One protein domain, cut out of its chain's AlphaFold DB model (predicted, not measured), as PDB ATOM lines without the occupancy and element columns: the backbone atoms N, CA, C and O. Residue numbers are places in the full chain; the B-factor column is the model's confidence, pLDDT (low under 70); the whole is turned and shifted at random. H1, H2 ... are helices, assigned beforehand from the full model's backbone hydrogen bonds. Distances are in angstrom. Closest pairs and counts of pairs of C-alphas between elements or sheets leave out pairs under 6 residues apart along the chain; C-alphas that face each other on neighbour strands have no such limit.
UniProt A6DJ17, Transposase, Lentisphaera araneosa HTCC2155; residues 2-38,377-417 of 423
ATOM      1  N   TYR A   2     133.701 102.407 150.264       88.19
ATOM      2  CA  TYR A   2     132.702 102.422 149.176       88.19
ATOM      3  C   TYR A   2     131.300 101.981 149.641       88.19
ATOM      4  O   TYR A   2     130.341 102.710 149.434       88.19
ATOM      5  N   THR A   3     131.198 100.855 150.359       87.25
ATOM      6  CA  THR A   3     129.928 100.365 150.936       87.25
ATOM      7  C   THR A   3     129.296 101.354 151.918       87.25
ATOM      8  O   THR A   3     128.091 101.541 151.901       87.25
ATOM      9  N   GLY A   4     130.102 102.052 152.730       86.50
ATOM     10  CA  GLY A   4     129.605 103.137 153.588       86.50
ATOM     11  C   GLY A   4     129.027 104.290 152.766       86.50
ATOM     12  O   GLY A   4     127.957 104.803 153.066       86.50
ATOM     13  N   GLY A   5     129.681 104.611 151.650       87.50
ATOM     14  CA  GLY A   5     129.172 105.533 150.642       87.50
ATOM     15  C   GLY A   5     127.789 105.172 150.114       87.50
ATOM     16  O   GLY A   5     126.970 106.072 149.960       87.50
ATOM     17  N   LEU A   6     127.505 103.884 149.895       90.62
ATOM     18  CA  LEU A   6     126.184 103.425 149.446       90.62
ATOM     19  C   LEU A   6     125.074 103.766 150.447       90.62
ATOM     20  O   LEU A   6     123.976 104.084 150.017       90.62
ATOM     21  N   PHE A   7     125.370 103.766 151.752       88.88
ATOM     22  CA  PHE A   7     124.414 104.187 152.780       88.88
ATOM     23  C   PHE A   7     124.328 105.708 152.920       88.88
ATOM     24  O   PHE A   7     123.245 106.244 153.100       88.88
ATOM     25  N   THR A   8     125.470 106.403 152.873       86.00
ATOM     26  CA  THR A   8     125.550 107.828 153.257       86.00
ATOM     27  C   THR A   8     125.279 108.824 152.135       86.00
ATOM     28  O   THR A   8     125.053 110.003 152.402       86.00
ATOM     29  N   SER A   9     125.399 108.392 150.881       85.50
ATOM     30  CA  SER A   9     125.321 109.297 149.737       85.50
ATOM     31  C   SER A   9     123.886 109.478 149.257       85.50
ATOM     32  O   SER A   9     123.071 108.563 149.305       85.50
ATOM     33  N   GLU A  10     123.590 110.672 148.737       81.75
ATOM     34  CA  GLU A  10     122.294 110.962 148.109       81.75
ATOM     35  C   GLU A  10     122.045 110.067 146.887       81.75
ATOM     36  O   GLU A  10     120.902 109.729 146.597       81.75
ATOM     37  N   LYS A  11     123.119 109.702 146.164       84.44
ATOM     38  CA  LYS A  11     123.072 108.723 145.075       84.44
ATOM     39  C   LYS A  11     124.290 107.808 145.079       84.44
ATOM     40  O   LYS A  11     125.405 108.297 145.222       84.44
ATOM     41  N   GLY A  12     124.133 106.537 144.730       81.56
ATOM     42  CA  GLY A  12     125.213 105.536 144.688       81.56
ATOM     43  C   GLY A  12     126.204 105.640 143.525       81.56
ATOM     44  O   GLY A  12     126.883 104.665 143.194       81.56
ATOM     45  N   ASN A  13     126.317 106.797 142.869       87.00
ATOM     46  CA  ASN A  13     127.368 107.007 141.876       87.00
ATOM     47  C   ASN A  13     128.678 107.457 142.544       87.00
ATOM     48  O   ASN A  13     128.691 108.028 143.632       87.00
ATOM     49  N   ILE A  14     129.802 107.216 141.865       88.44
ATOM     50  CA  ILE A  14     131.143 107.449 142.424       88.44
ATOM     51  C   ILE A  14     131.347 108.913 142.846       88.44
ATOM     52  O   ILE A  14     131.996 109.160 143.857       88.44
ATOM     53  N   GLU A  15     130.790 109.874 142.105       86.56
ATOM     54  CA  GLU A  15     130.932 111.300 142.426       86.56
ATOM     55  C   GLU A  15     130.238 111.653 143.742       86.56
ATOM     56  O   GLU A  15     130.818 112.329 144.582       86.56
ATOM     57  N   ARG A  16     129.018 111.159 143.959       88.44
ATOM     58  CA  ARG A  16     128.251 111.434 145.182       88.44
ATOM     59  C   ARG A  16     128.797 110.687 146.394       88.44
ATOM     60  O   ARG A  16     128.797 111.229 147.499       88.44
ATOM     61  N   ILE A  17     129.325 109.483 146.189       88.81
ATOM     62  CA  ILE A  17     130.045 108.749 147.234       88.81
ATOM     63  C   ILE A  17     131.304 109.520 147.654       88.81
ATOM     64  O   ILE A  17     131.542 109.699 148.846       88.81
ATOM     65  N   GLU A  18     132.084 110.021 146.692       89.00
ATOM     66  CA  GLU A  18     133.284 110.825 146.958       89.00
ATOM     67  C   GLU A  18     132.981 112.103 147.744       89.00
ATOM     68  O   GLU A  18     133.784 112.541 148.563       89.00
ATOM     69  N   GLU A  19     131.826 112.707 147.492       85.56
ATOM     70  CA  GLU A  19     131.354 113.911 148.169       85.56
ATOM     71  C   GLU A  19     130.914 113.665 149.618       85.56
ATOM     72  O   GLU A  19     130.956 114.594 150.424       85.56
ATOM     73  N   SER A  20     130.517 112.434 149.945       84.31
ATOM     74  CA  SER A  20     129.925 112.084 151.242       84.31
ATOM     75  C   SER A  20     130.942 111.448 152.194       84.31
ATOM     76  O   SER A  20     130.945 111.747 153.388       84.31
ATOM     77  N   VAL A  21     131.836 110.603 151.667       85.94
ATOM     78  CA  VAL A  21     132.760 109.785 152.463       85.94
ATOM     79  C   VAL A  21     134.099 110.511 152.686       85.94
ATOM     80  O   VAL A  21     134.727 110.937 151.715       85.94
ATOM     81  N   PRO A  22     134.588 110.643 153.934       84.25
ATOM     82  CA  PRO A  22     135.886 111.251 154.228       84.25
ATOM     83  C   PRO A  22     137.068 110.475 153.636       84.25
ATOM     84  O   PRO A  22     137.000 109.263 153.445       84.25
ATOM     85  N   ALA A  23     138.181 111.179 153.406       82.69
ATOM     86  CA  ALA A  23     139.479 110.599 153.034       82.69
ATOM     87  C   ALA A  23     139.497 109.708 151.769       82.69
ATOM     88  O   ALA A  23     140.444 108.952 151.561       82.69
ATOM     89  N   VAL A  24     138.491 109.823 150.895       85.25
ATOM     90  CA  VAL A  24     138.479 109.185 149.572       85.25
ATOM     91  C   VAL A  24     138.453 110.221 148.457       85.25
ATOM     92  O   VAL A  24     137.851 111.294 148.582       85.25
ATOM     93  N   ASN A  25     139.095 109.879 147.341       86.94
ATOM     94  CA  ASN A  25     139.020 110.644 146.104       86.94
ATOM     95  C   ASN A  25     138.404 109.820 144.962       86.94
ATOM     96  O   ASN A  25     138.309 108.590 145.008       86.94
ATOM     97  N   TYR A  26     137.983 110.522 143.910       87.12
ATOM     98  CA  TYR A  26     137.259 109.922 142.792       87.12
ATOM     99  C   TYR A  26     138.089 108.845 142.083       87.12
ATOM    100  O   TYR A  26     137.569 107.792 141.715       87.12
ATOM    101  N   GLU A  27     139.393 109.089 141.915       88.06
ATOM    102  CA  GLU A  27     140.280 108.159 141.220       88.06
ATOM    103  C   GLU A  27     140.426 106.839 141.976       88.06
ATOM    104  O   GLU A  27     140.325 105.780 141.360       88.06
ATOM    105  N   GLN A  28     140.597 106.880 143.299       91.19
ATOM    106  CA  GLN A  28     140.685 105.685 144.137       91.19
ATOM    107  C   GLN A  28     139.410 104.851 144.038       91.19
ATOM    108  O   GLN A  28     139.491 103.647 143.806       91.19
ATOM    109  N   LEU A  29     138.233 105.478 144.144       91.50
ATOM    110  CA  LEU A  29     136.953 104.771 144.034       91.50
ATOM    111  C   LEU A  29     136.750 104.185 142.629       91.50
ATOM    112  O   LEU A  29     136.316 103.041 142.484       91.50
ATOM    113  N   ARG A  30     137.115 104.934 141.581       91.62
ATOM    114  CA  ARG A  30     137.064 104.456 140.194       91.62
ATOM    115  C   ARG A  30     137.988 103.264 139.971       91.62
ATOM    116  O   ARG A  30     137.570 102.292 139.346       91.62
ATOM    117  N   GLN A  31     139.223 103.325 140.462       91.31
ATOM    118  CA  GLN A  31     140.194 102.232 140.366       91.31
ATOM    119  C   GLN A  31     139.715 101.009 141.150       91.31
ATOM    120  O   GLN A  31     139.729  99.903 140.610       91.31
ATOM    121  N   PHE A  32     139.208 101.219 142.368       93.06
ATOM    122  CA  PHE A  32     138.684 100.170 143.238       93.06
ATOM    123  C   PHE A  32     137.549  99.373 142.584       93.06
ATOM    124  O   PHE A  32     137.608  98.149 142.592       93.06
ATOM    125  N   ILE A  33     136.568 100.053 141.980       93.25
ATOM    126  CA  ILE A  33     135.414  99.392 141.349       93.25
ATOM    127  C   ILE A  33     135.714  98.909 139.928       93.25
ATOM    128  O   ILE A  33     135.212  97.883 139.499       93.25
ATOM    129  N   SER A  34     136.472  99.662 139.129       90.62
ATOM    130  CA  SER A  34     136.580  99.357 137.691       90.62
ATOM    131  C   SER A  34     137.806  98.530 137.315       90.62
ATOM    132  O   SER A  34     137.804  97.932 136.239       90.62
ATOM    133  N   LYS A  35     138.873  98.541 138.126       89.19
ATOM    134  CA  LYS A  35     140.164  97.939 137.746       89.19
ATOM    135  C   LYS A  35     140.734  96.970 138.771       89.19
ATOM    136  O   LYS A  35     141.365  96.003 138.348       89.19
ATOM    137  N   SER A  36     140.524  97.210 140.064       92.06
ATOM    138  CA  SER A  36     141.121  96.413 141.138       92.06
ATOM    139  C   SER A  36     140.897  94.909 140.922       92.06
ATOM    140  O   SER A  36     139.819  94.519 140.481       92.06
ATOM    141  N   PRO A  37     141.882  94.039 141.197       92.38
ATOM    142  CA  PRO A  37     141.805  92.623 140.831       92.38
ATOM    143  C   PRO A  37     141.071  91.746 141.860       92.38
ATOM    144  O   PRO A  37     141.237  90.531 141.837       92.38
ATOM    145  N   TRP A  38     140.283  92.319 142.779       94.88
ATOM    146  CA  TRP A  38     139.576  91.513 143.777       94.88
ATOM    147  C   TRP A  38     138.438  90.709 143.130       94.88
ATOM    148  O   TRP A  38     137.752  91.181 142.215       94.88
ATOM    149  N   CYS A 377     114.916  98.413 156.858       93.06
ATOM    150  CA  CYS A 377     116.160  98.696 156.136       93.06
ATOM    151  C   CYS A 377     116.438 100.210 156.044       93.06
ATOM    152  O   CYS A 377     117.580 100.641 156.200       93.06
ATOM    153  N   ALA A 378     115.387 101.016 155.865       92.69
ATOM    154  CA  ALA A 378     115.479 102.472 155.806       92.69
ATOM    155  C   ALA A 378     115.911 103.090 157.146       92.69
ATOM    156  O   ALA A 378     116.669 104.057 157.162       92.69
ATOM    157  N   ASP A 379     115.464 102.538 158.278       93.94
ATOM    158  CA  ASP A 379     115.859 103.039 159.600       93.94
ATOM    159  C   ASP A 379     117.336 102.759 159.878       93.94
ATOM    160  O   ASP A 379     118.049 103.647 160.344       93.94
ATOM    161  N   ILE A 380     117.822 101.567 159.514       94.12
ATOM    162  CA  ILE A 380     119.247 101.229 159.631       94.12
ATOM    163  C   ILE A 380     120.083 102.122 158.718       94.12
ATOM    164  O   ILE A 380     121.099 102.653 159.157       94.12
ATOM    165  N   ARG A 381     119.648 102.366 157.475       93.06
ATOM    166  CA  ARG A 381     120.330 103.321 156.594       93.06
ATOM    167  C   ARG A 381     120.395 104.714 157.219       93.06
ATOM    168  O   ARG A 381     121.474 105.294 157.253       93.06
ATOM    169  N   ARG A 382     119.286 105.248 157.743       91.31
ATOM    170  CA  ARG A 382     119.277 106.561 158.419       91.31
ATOM    171  C   ARG A 382     120.200 106.585 159.636       91.31
ATOM    172  O   ARG A 382     120.878 107.582 159.869       91.31
ATOM    173  N   ALA A 383     120.260 105.490 160.393       92.06
ATOM    174  CA  ALA A 383     121.215 105.349 161.486       92.06
ATOM    175  C   ALA A 383     122.660 105.383 160.963       92.06
ATOM    176  O   ALA A 383     123.485 106.103 161.513       92.06
ATOM    177  N   MET A 384     122.962 104.697 159.858       91.06
ATOM    178  CA  MET A 384     124.279 104.750 159.214       91.06
ATOM    179  C   MET A 384     124.614 106.155 158.692       91.06
ATOM    180  O   MET A 384     125.724 106.629 158.910       91.06
ATOM    181  N   GLU A 385     123.663 106.862 158.078       88.62
ATOM    182  CA  GLU A 385     123.807 108.265 157.653       88.62
ATOM    183  C   GLU A 385     124.107 109.221 158.819       88.62
ATOM    184  O   GLU A 385     124.773 110.246 158.631       88.62
ATOM    185  N   PHE A 386     123.602 108.902 160.012       88.75
ATOM    186  CA  PHE A 386     123.835 109.666 161.232       88.75
ATOM    187  C   PHE A 386     125.170 109.315 161.903       88.75
ATOM    188  O   PHE A 386     125.888 110.211 162.341       88.75
ATOM    189  N   LEU A 387     125.507 108.025 161.983       89.62
ATOM    190  CA  LEU A 387     126.680 107.515 162.697       89.62
ATOM    191  C   LEU A 387     127.977 107.634 161.888       89.62
ATOM    192  O   LEU A 387     129.057 107.742 162.470       89.62
ATOM    193  N   MET A 388     127.901 107.579 160.556       88.25
ATOM    194  CA  MET A 388     129.091 107.640 159.715       88.25
ATOM    195  C   MET A 388     129.640 109.070 159.605       88.25
ATOM    196  O   MET A 388     128.878 110.028 159.450       88.25
ATOM    197  N   PRO A 389     130.975 109.234 159.626       85.38
ATOM    198  CA  PRO A 389     131.593 110.544 159.498       85.38
ATOM    199  C   PRO A 389     131.332 111.120 158.102       85.38
ATOM    200  O   PRO A 389     131.435 110.412 157.099       85.38
ATOM    201  N   LYS A 390     131.027 112.420 158.040       84.06
ATOM    202  CA  LYS A 390     130.737 113.143 156.795       84.06
ATOM    203  C   LYS A 390     131.954 113.935 156.339       84.06
ATOM    204  O   LYS A 390     132.656 114.521 157.158       84.06
ATOM    205  N   LYS A 391     132.197 113.962 155.026       83.19
ATOM    206  CA  LYS A 391     133.290 114.749 154.429       83.19
ATOM    207  C   LYS A 391     133.060 116.258 154.531       83.19
ATOM    208  O   LYS A 391     134.031 116.996 154.616       83.19
ATOM    209  N   VAL A 392     131.799 116.691 154.495       81.38
ATOM    210  CA  VAL A 392     131.387 118.096 154.604       81.38
ATOM    211  C   VAL A 392     130.671 118.290 155.935       81.38
ATOM    212  O   VAL A 392     129.678 117.613 156.208       81.38
ATOM    213  N   THR A 393     131.177 119.210 156.752       84.50
ATOM    214  CA  THR A 393     130.678 119.478 158.110       84.50
ATOM    215  C   THR A 393     130.235 120.924 158.321       84.50
ATOM    216  O   THR A 393     129.475 121.197 159.250       84.50
ATOM    217  N   ASN A 394     130.656 121.845 157.451       87.44
ATOM    218  CA  ASN A 394     130.347 123.272 157.538       87.44
ATOM    219  C   ASN A 394     129.937 123.868 156.176       87.44
ATOM    220  O   ASN A 394     130.030 123.225 155.128       87.44
ATOM    221  N   LEU A 395     129.439 125.110 156.203       86.81
ATOM    222  CA  LEU A 395     128.913 125.799 155.019       86.81
ATOM    223  C   LEU A 395     130.004 126.134 153.990       86.81
ATOM    224  O   LEU A 395     129.743 126.094 152.791       86.81
ATOM    225  N   GLU A 396     131.219 126.442 154.440       86.50
ATOM    226  CA  GLU A 396     132.334 126.791 153.553       86.50
ATOM    227  C   GLU A 396     132.754 125.588 152.699       86.50
ATOM    228  O   GLU A 396     132.823 125.689 151.473       86.50
ATOM    229  N   GLU A 397     132.926 124.421 153.323       84.81
ATOM    230  CA  GLU A 397     133.200 123.153 152.636       84.81
ATOM    231  C   GLU A 397     132.096 122.798 151.631       84.81
ATOM    232  O   GLU A 397     132.378 122.334 150.521       84.81
ATOM    233  N   PHE A 398     130.833 123.056 151.988       85.56
ATOM    234  CA  PHE A 398     129.701 122.847 151.089       85.56
ATOM    235  C   PHE A 398     129.764 123.767 149.859       85.56
ATOM    236  O   PHE A 398     129.552 123.306 148.732       85.56
ATOM    237  N   CYS A 399     130.090 125.049 150.044       86.75
ATOM    238  CA  CYS A 399     130.250 126.003 148.946       86.75
ATOM    239  C   CYS A 399     131.378 125.588 147.992       86.75
ATOM    240  O   CYS A 399     131.162 125.548 146.779       86.75
ATOM    241  N   VAL A 400     132.535 125.176 148.521       86.25
ATOM    242  CA  VAL A 400     133.655 124.669 147.707       86.25
ATOM    243  C   VAL A 400     133.231 123.443 146.893       86.25
ATOM    244  O   VAL A 400     133.487 123.354 145.689       86.25
ATOM    245  N   GLN A 401     132.519 122.501 147.513       84.12
ATOM    246  CA  GLN A 401     131.994 121.328 146.815       84.12
ATOM    247  C   GLN A 401     131.010 121.718 145.697       84.12
ATOM    248  O   GLN A 401     131.047 121.156 144.596       84.12
ATOM    249  N   MET A 402     130.143 122.701 145.945       86.62
ATOM    250  CA  MET A 402     129.203 123.220 144.954       86.62
ATOM    251  C   MET A 402     129.919 123.859 143.753       86.62
ATOM    252  O   MET A 402     129.533 123.595 142.610       86.62
ATOM    253  N   GLU A 403     130.976 124.640 143.978       88.12
ATOM    254  CA  GLU A 403     131.796 125.225 142.908       88.12
ATOM    255  C   GLU A 403     132.456 124.147 142.045       88.12
ATOM    256  O   GLU A 403     132.354 124.182 140.814       88.12
ATOM    257  N   VAL A 404     133.036 123.116 142.669       85.62
ATOM    258  CA  VAL A 404     133.603 121.966 141.950       85.62
ATOM    259  C   VAL A 404     132.543 121.287 141.074       85.62
ATOM    260  O   VAL A 404     132.819 120.951 139.917       85.62
ATOM    261  N   ARG A 405     131.305 121.128 141.569       84.44
ATOM    262  CA  ARG A 405     130.190 120.590 140.767       84.44
ATOM    263  C   ARG A 405     129.836 121.491 139.583       84.44
ATOM    264  O   ARG A 405     129.475 120.963 138.532       84.44
ATOM    265  N   HIS A 406     129.877 122.815 139.736       87.88
ATOM    266  CA  HIS A 406     129.627 123.748 138.630       87.88
ATOM    267  C   HIS A 406     130.703 123.629 137.552       87.88
ATOM    268  O   HIS A 406     130.368 123.466 136.380       87.88
ATOM    269  N   ILE A 407     131.975 123.581 137.948       87.62
ATOM    270  CA  ILE A 407     133.098 123.417 137.018       87.62
ATOM    271  C   ILE A 407     132.987 122.090 136.254       87.62
ATOM    272  O   ILE A 407     133.151 122.064 135.035       87.62
ATOM    273  N   LYS A 408     132.681 120.980 136.943       84.31
ATOM    274  CA  LYS A 408     132.484 119.671 136.293       84.31
ATOM    275  C   LYS A 408     131.323 119.708 135.292       84.31
ATOM    276  O   LYS A 408     131.495 119.254 134.163       84.31
ATOM    277  N   ARG A 409     130.178 120.292 135.670       84.06
ATOM    278  CA  ARG A 409     129.013 120.443 134.779       84.06
ATOM    279  C   ARG A 409     129.342 121.271 133.540       84.06
ATOM    280  O   ARG A 409     129.000 120.842 132.443       84.06
ATOM    281  N   GLN A 410     130.041 122.393 133.706       86.06
ATOM    282  CA  GLN A 410     130.452 123.228 132.581       86.06
ATOM    283  C   GLN A 410     131.365 122.453 131.626       86.06
ATOM    284  O   GLN A 410     131.078 122.381 130.438       86.06
ATOM    285  N   LYS A 411     132.376 121.747 132.150       85.00
ATOM    286  CA  LYS A 411     133.253 120.890 131.334       85.00
ATOM    287  C   LYS A 411     132.485 119.818 130.557       85.00
ATOM    288  O   LYS A 411     132.835 119.529 129.418       85.00
ATOM    289  N   SER A 412     131.457 119.210 131.153       79.44
ATOM    290  CA  SER A 412     130.614 118.230 130.456       79.44
ATOM    291  C   SER A 412     129.775 118.859 129.342       79.44
ATOM    292  O   SER A 412     129.640 118.246 128.284       79.44
ATOM    293  N   ILE A 413     129.239 120.066 129.555       81.12
ATOM    294  CA  ILE A 413     128.524 120.827 128.518       81.12
ATOM    295  C   ILE A 413     129.474 121.156 127.365       81.12
ATOM    296  O   ILE A 413     129.140 120.887 126.216       81.12
ATOM    297  N   ASP A 414     130.669 121.662 127.678       86.12
ATOM    298  CA  ASP A 414     131.683 122.048 126.692       86.12
ATOM    299  C   ASP A 414     132.189 120.849 125.873       86.12
ATOM    300  O   ASP A 414     132.507 120.979 124.694       86.12
ATOM    301  N   HIS A 415     132.272 119.662 126.479       76.06
ATOM    302  CA  HIS A 415     132.623 118.437 125.759       76.06
ATOM    303  C   HIS A 415     131.501 117.999 124.813       76.06
ATOM    304  O   HIS A 415     131.762 117.665 123.661       76.06
ATOM    305  N   ALA A 416     130.249 118.018 125.277       72.94
ATOM    306  CA  ALA A 416     129.106 117.618 124.460       72.94
ATOM    307  C   ALA A 416     128.893 118.551 123.256       72.94
ATOM    308  O   ALA A 416     128.483 118.093 122.193       72.94
ATOM    309  N   SER A 417     129.189 119.844 123.401       71.00
ATOM    310  CA  SER A 417     129.112 120.813 122.304       71.00
ATOM    311  C   SER A 417     130.277 120.709 121.315       71.00
ATOM    312  O   SER A 417     130.087 121.039 120.147       71.00
TER     313      SER A 417
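AT A GLANCE: This is residues 2 to 38 and 377 to 417 of the 423 residues of the protein "Transposase" of Lentisphaera araneosa HTCC2155 (UniProt A6DJ17). One long helix, H5, passes beside a string of four short, crossed helices, H3, H2, H1 and H4, each touching the next; residues 406 to 417 of H5 stick out. The printed part, 78 residues with five named helices, H1 to H5 in chain order, is all helix. It is only just loose, close to compact: radius of gyration of the C-alphas 14.2 A, spans 43 by 38 by 22 A.

HOW THE PARTS SIT: H5, residues 395 to 417, is close to but not clearly touching H2, residues 14 to 20, at a shallow tilt of 15 degrees, opposite ways; their closest C-alphas, Gln 401 and Glu 19, are 7.6 A apart. H2 touches H3, residues 26 to 34, at a steep tilt of 49 degrees; closest C-alphas Glu 18 and Tyr 26, 5.8 A. H2 touches H1, residues 2 to 8, at a steep tilt of 57 degrees; closest C-alphas Ile 17 and Gly 5, 4.8 A. H1 touches H4, residues 377 to 387, about perpendicular at 82 degrees; closest C-alphas Thr 8 and Glu 385, 4.7 A. Every O i to N i+4 pair is within hydrogen-bond range in H2, H3, H4 and H5; in H1, 2 of 3.

IN THESE COORDINATES: H5 spans 33.1 A to C-alpha 417 at (129.112, 120.813, 122.304); H1 begins at C-alpha 2 (132.702, 102.422, 149.176).

THE WHOLE: Residues 39 to 376 are not printed; C-alphas 38 and 377 are 27.4 A apart. No link printed whole is long. No printed residue is under 70 in pLDDT.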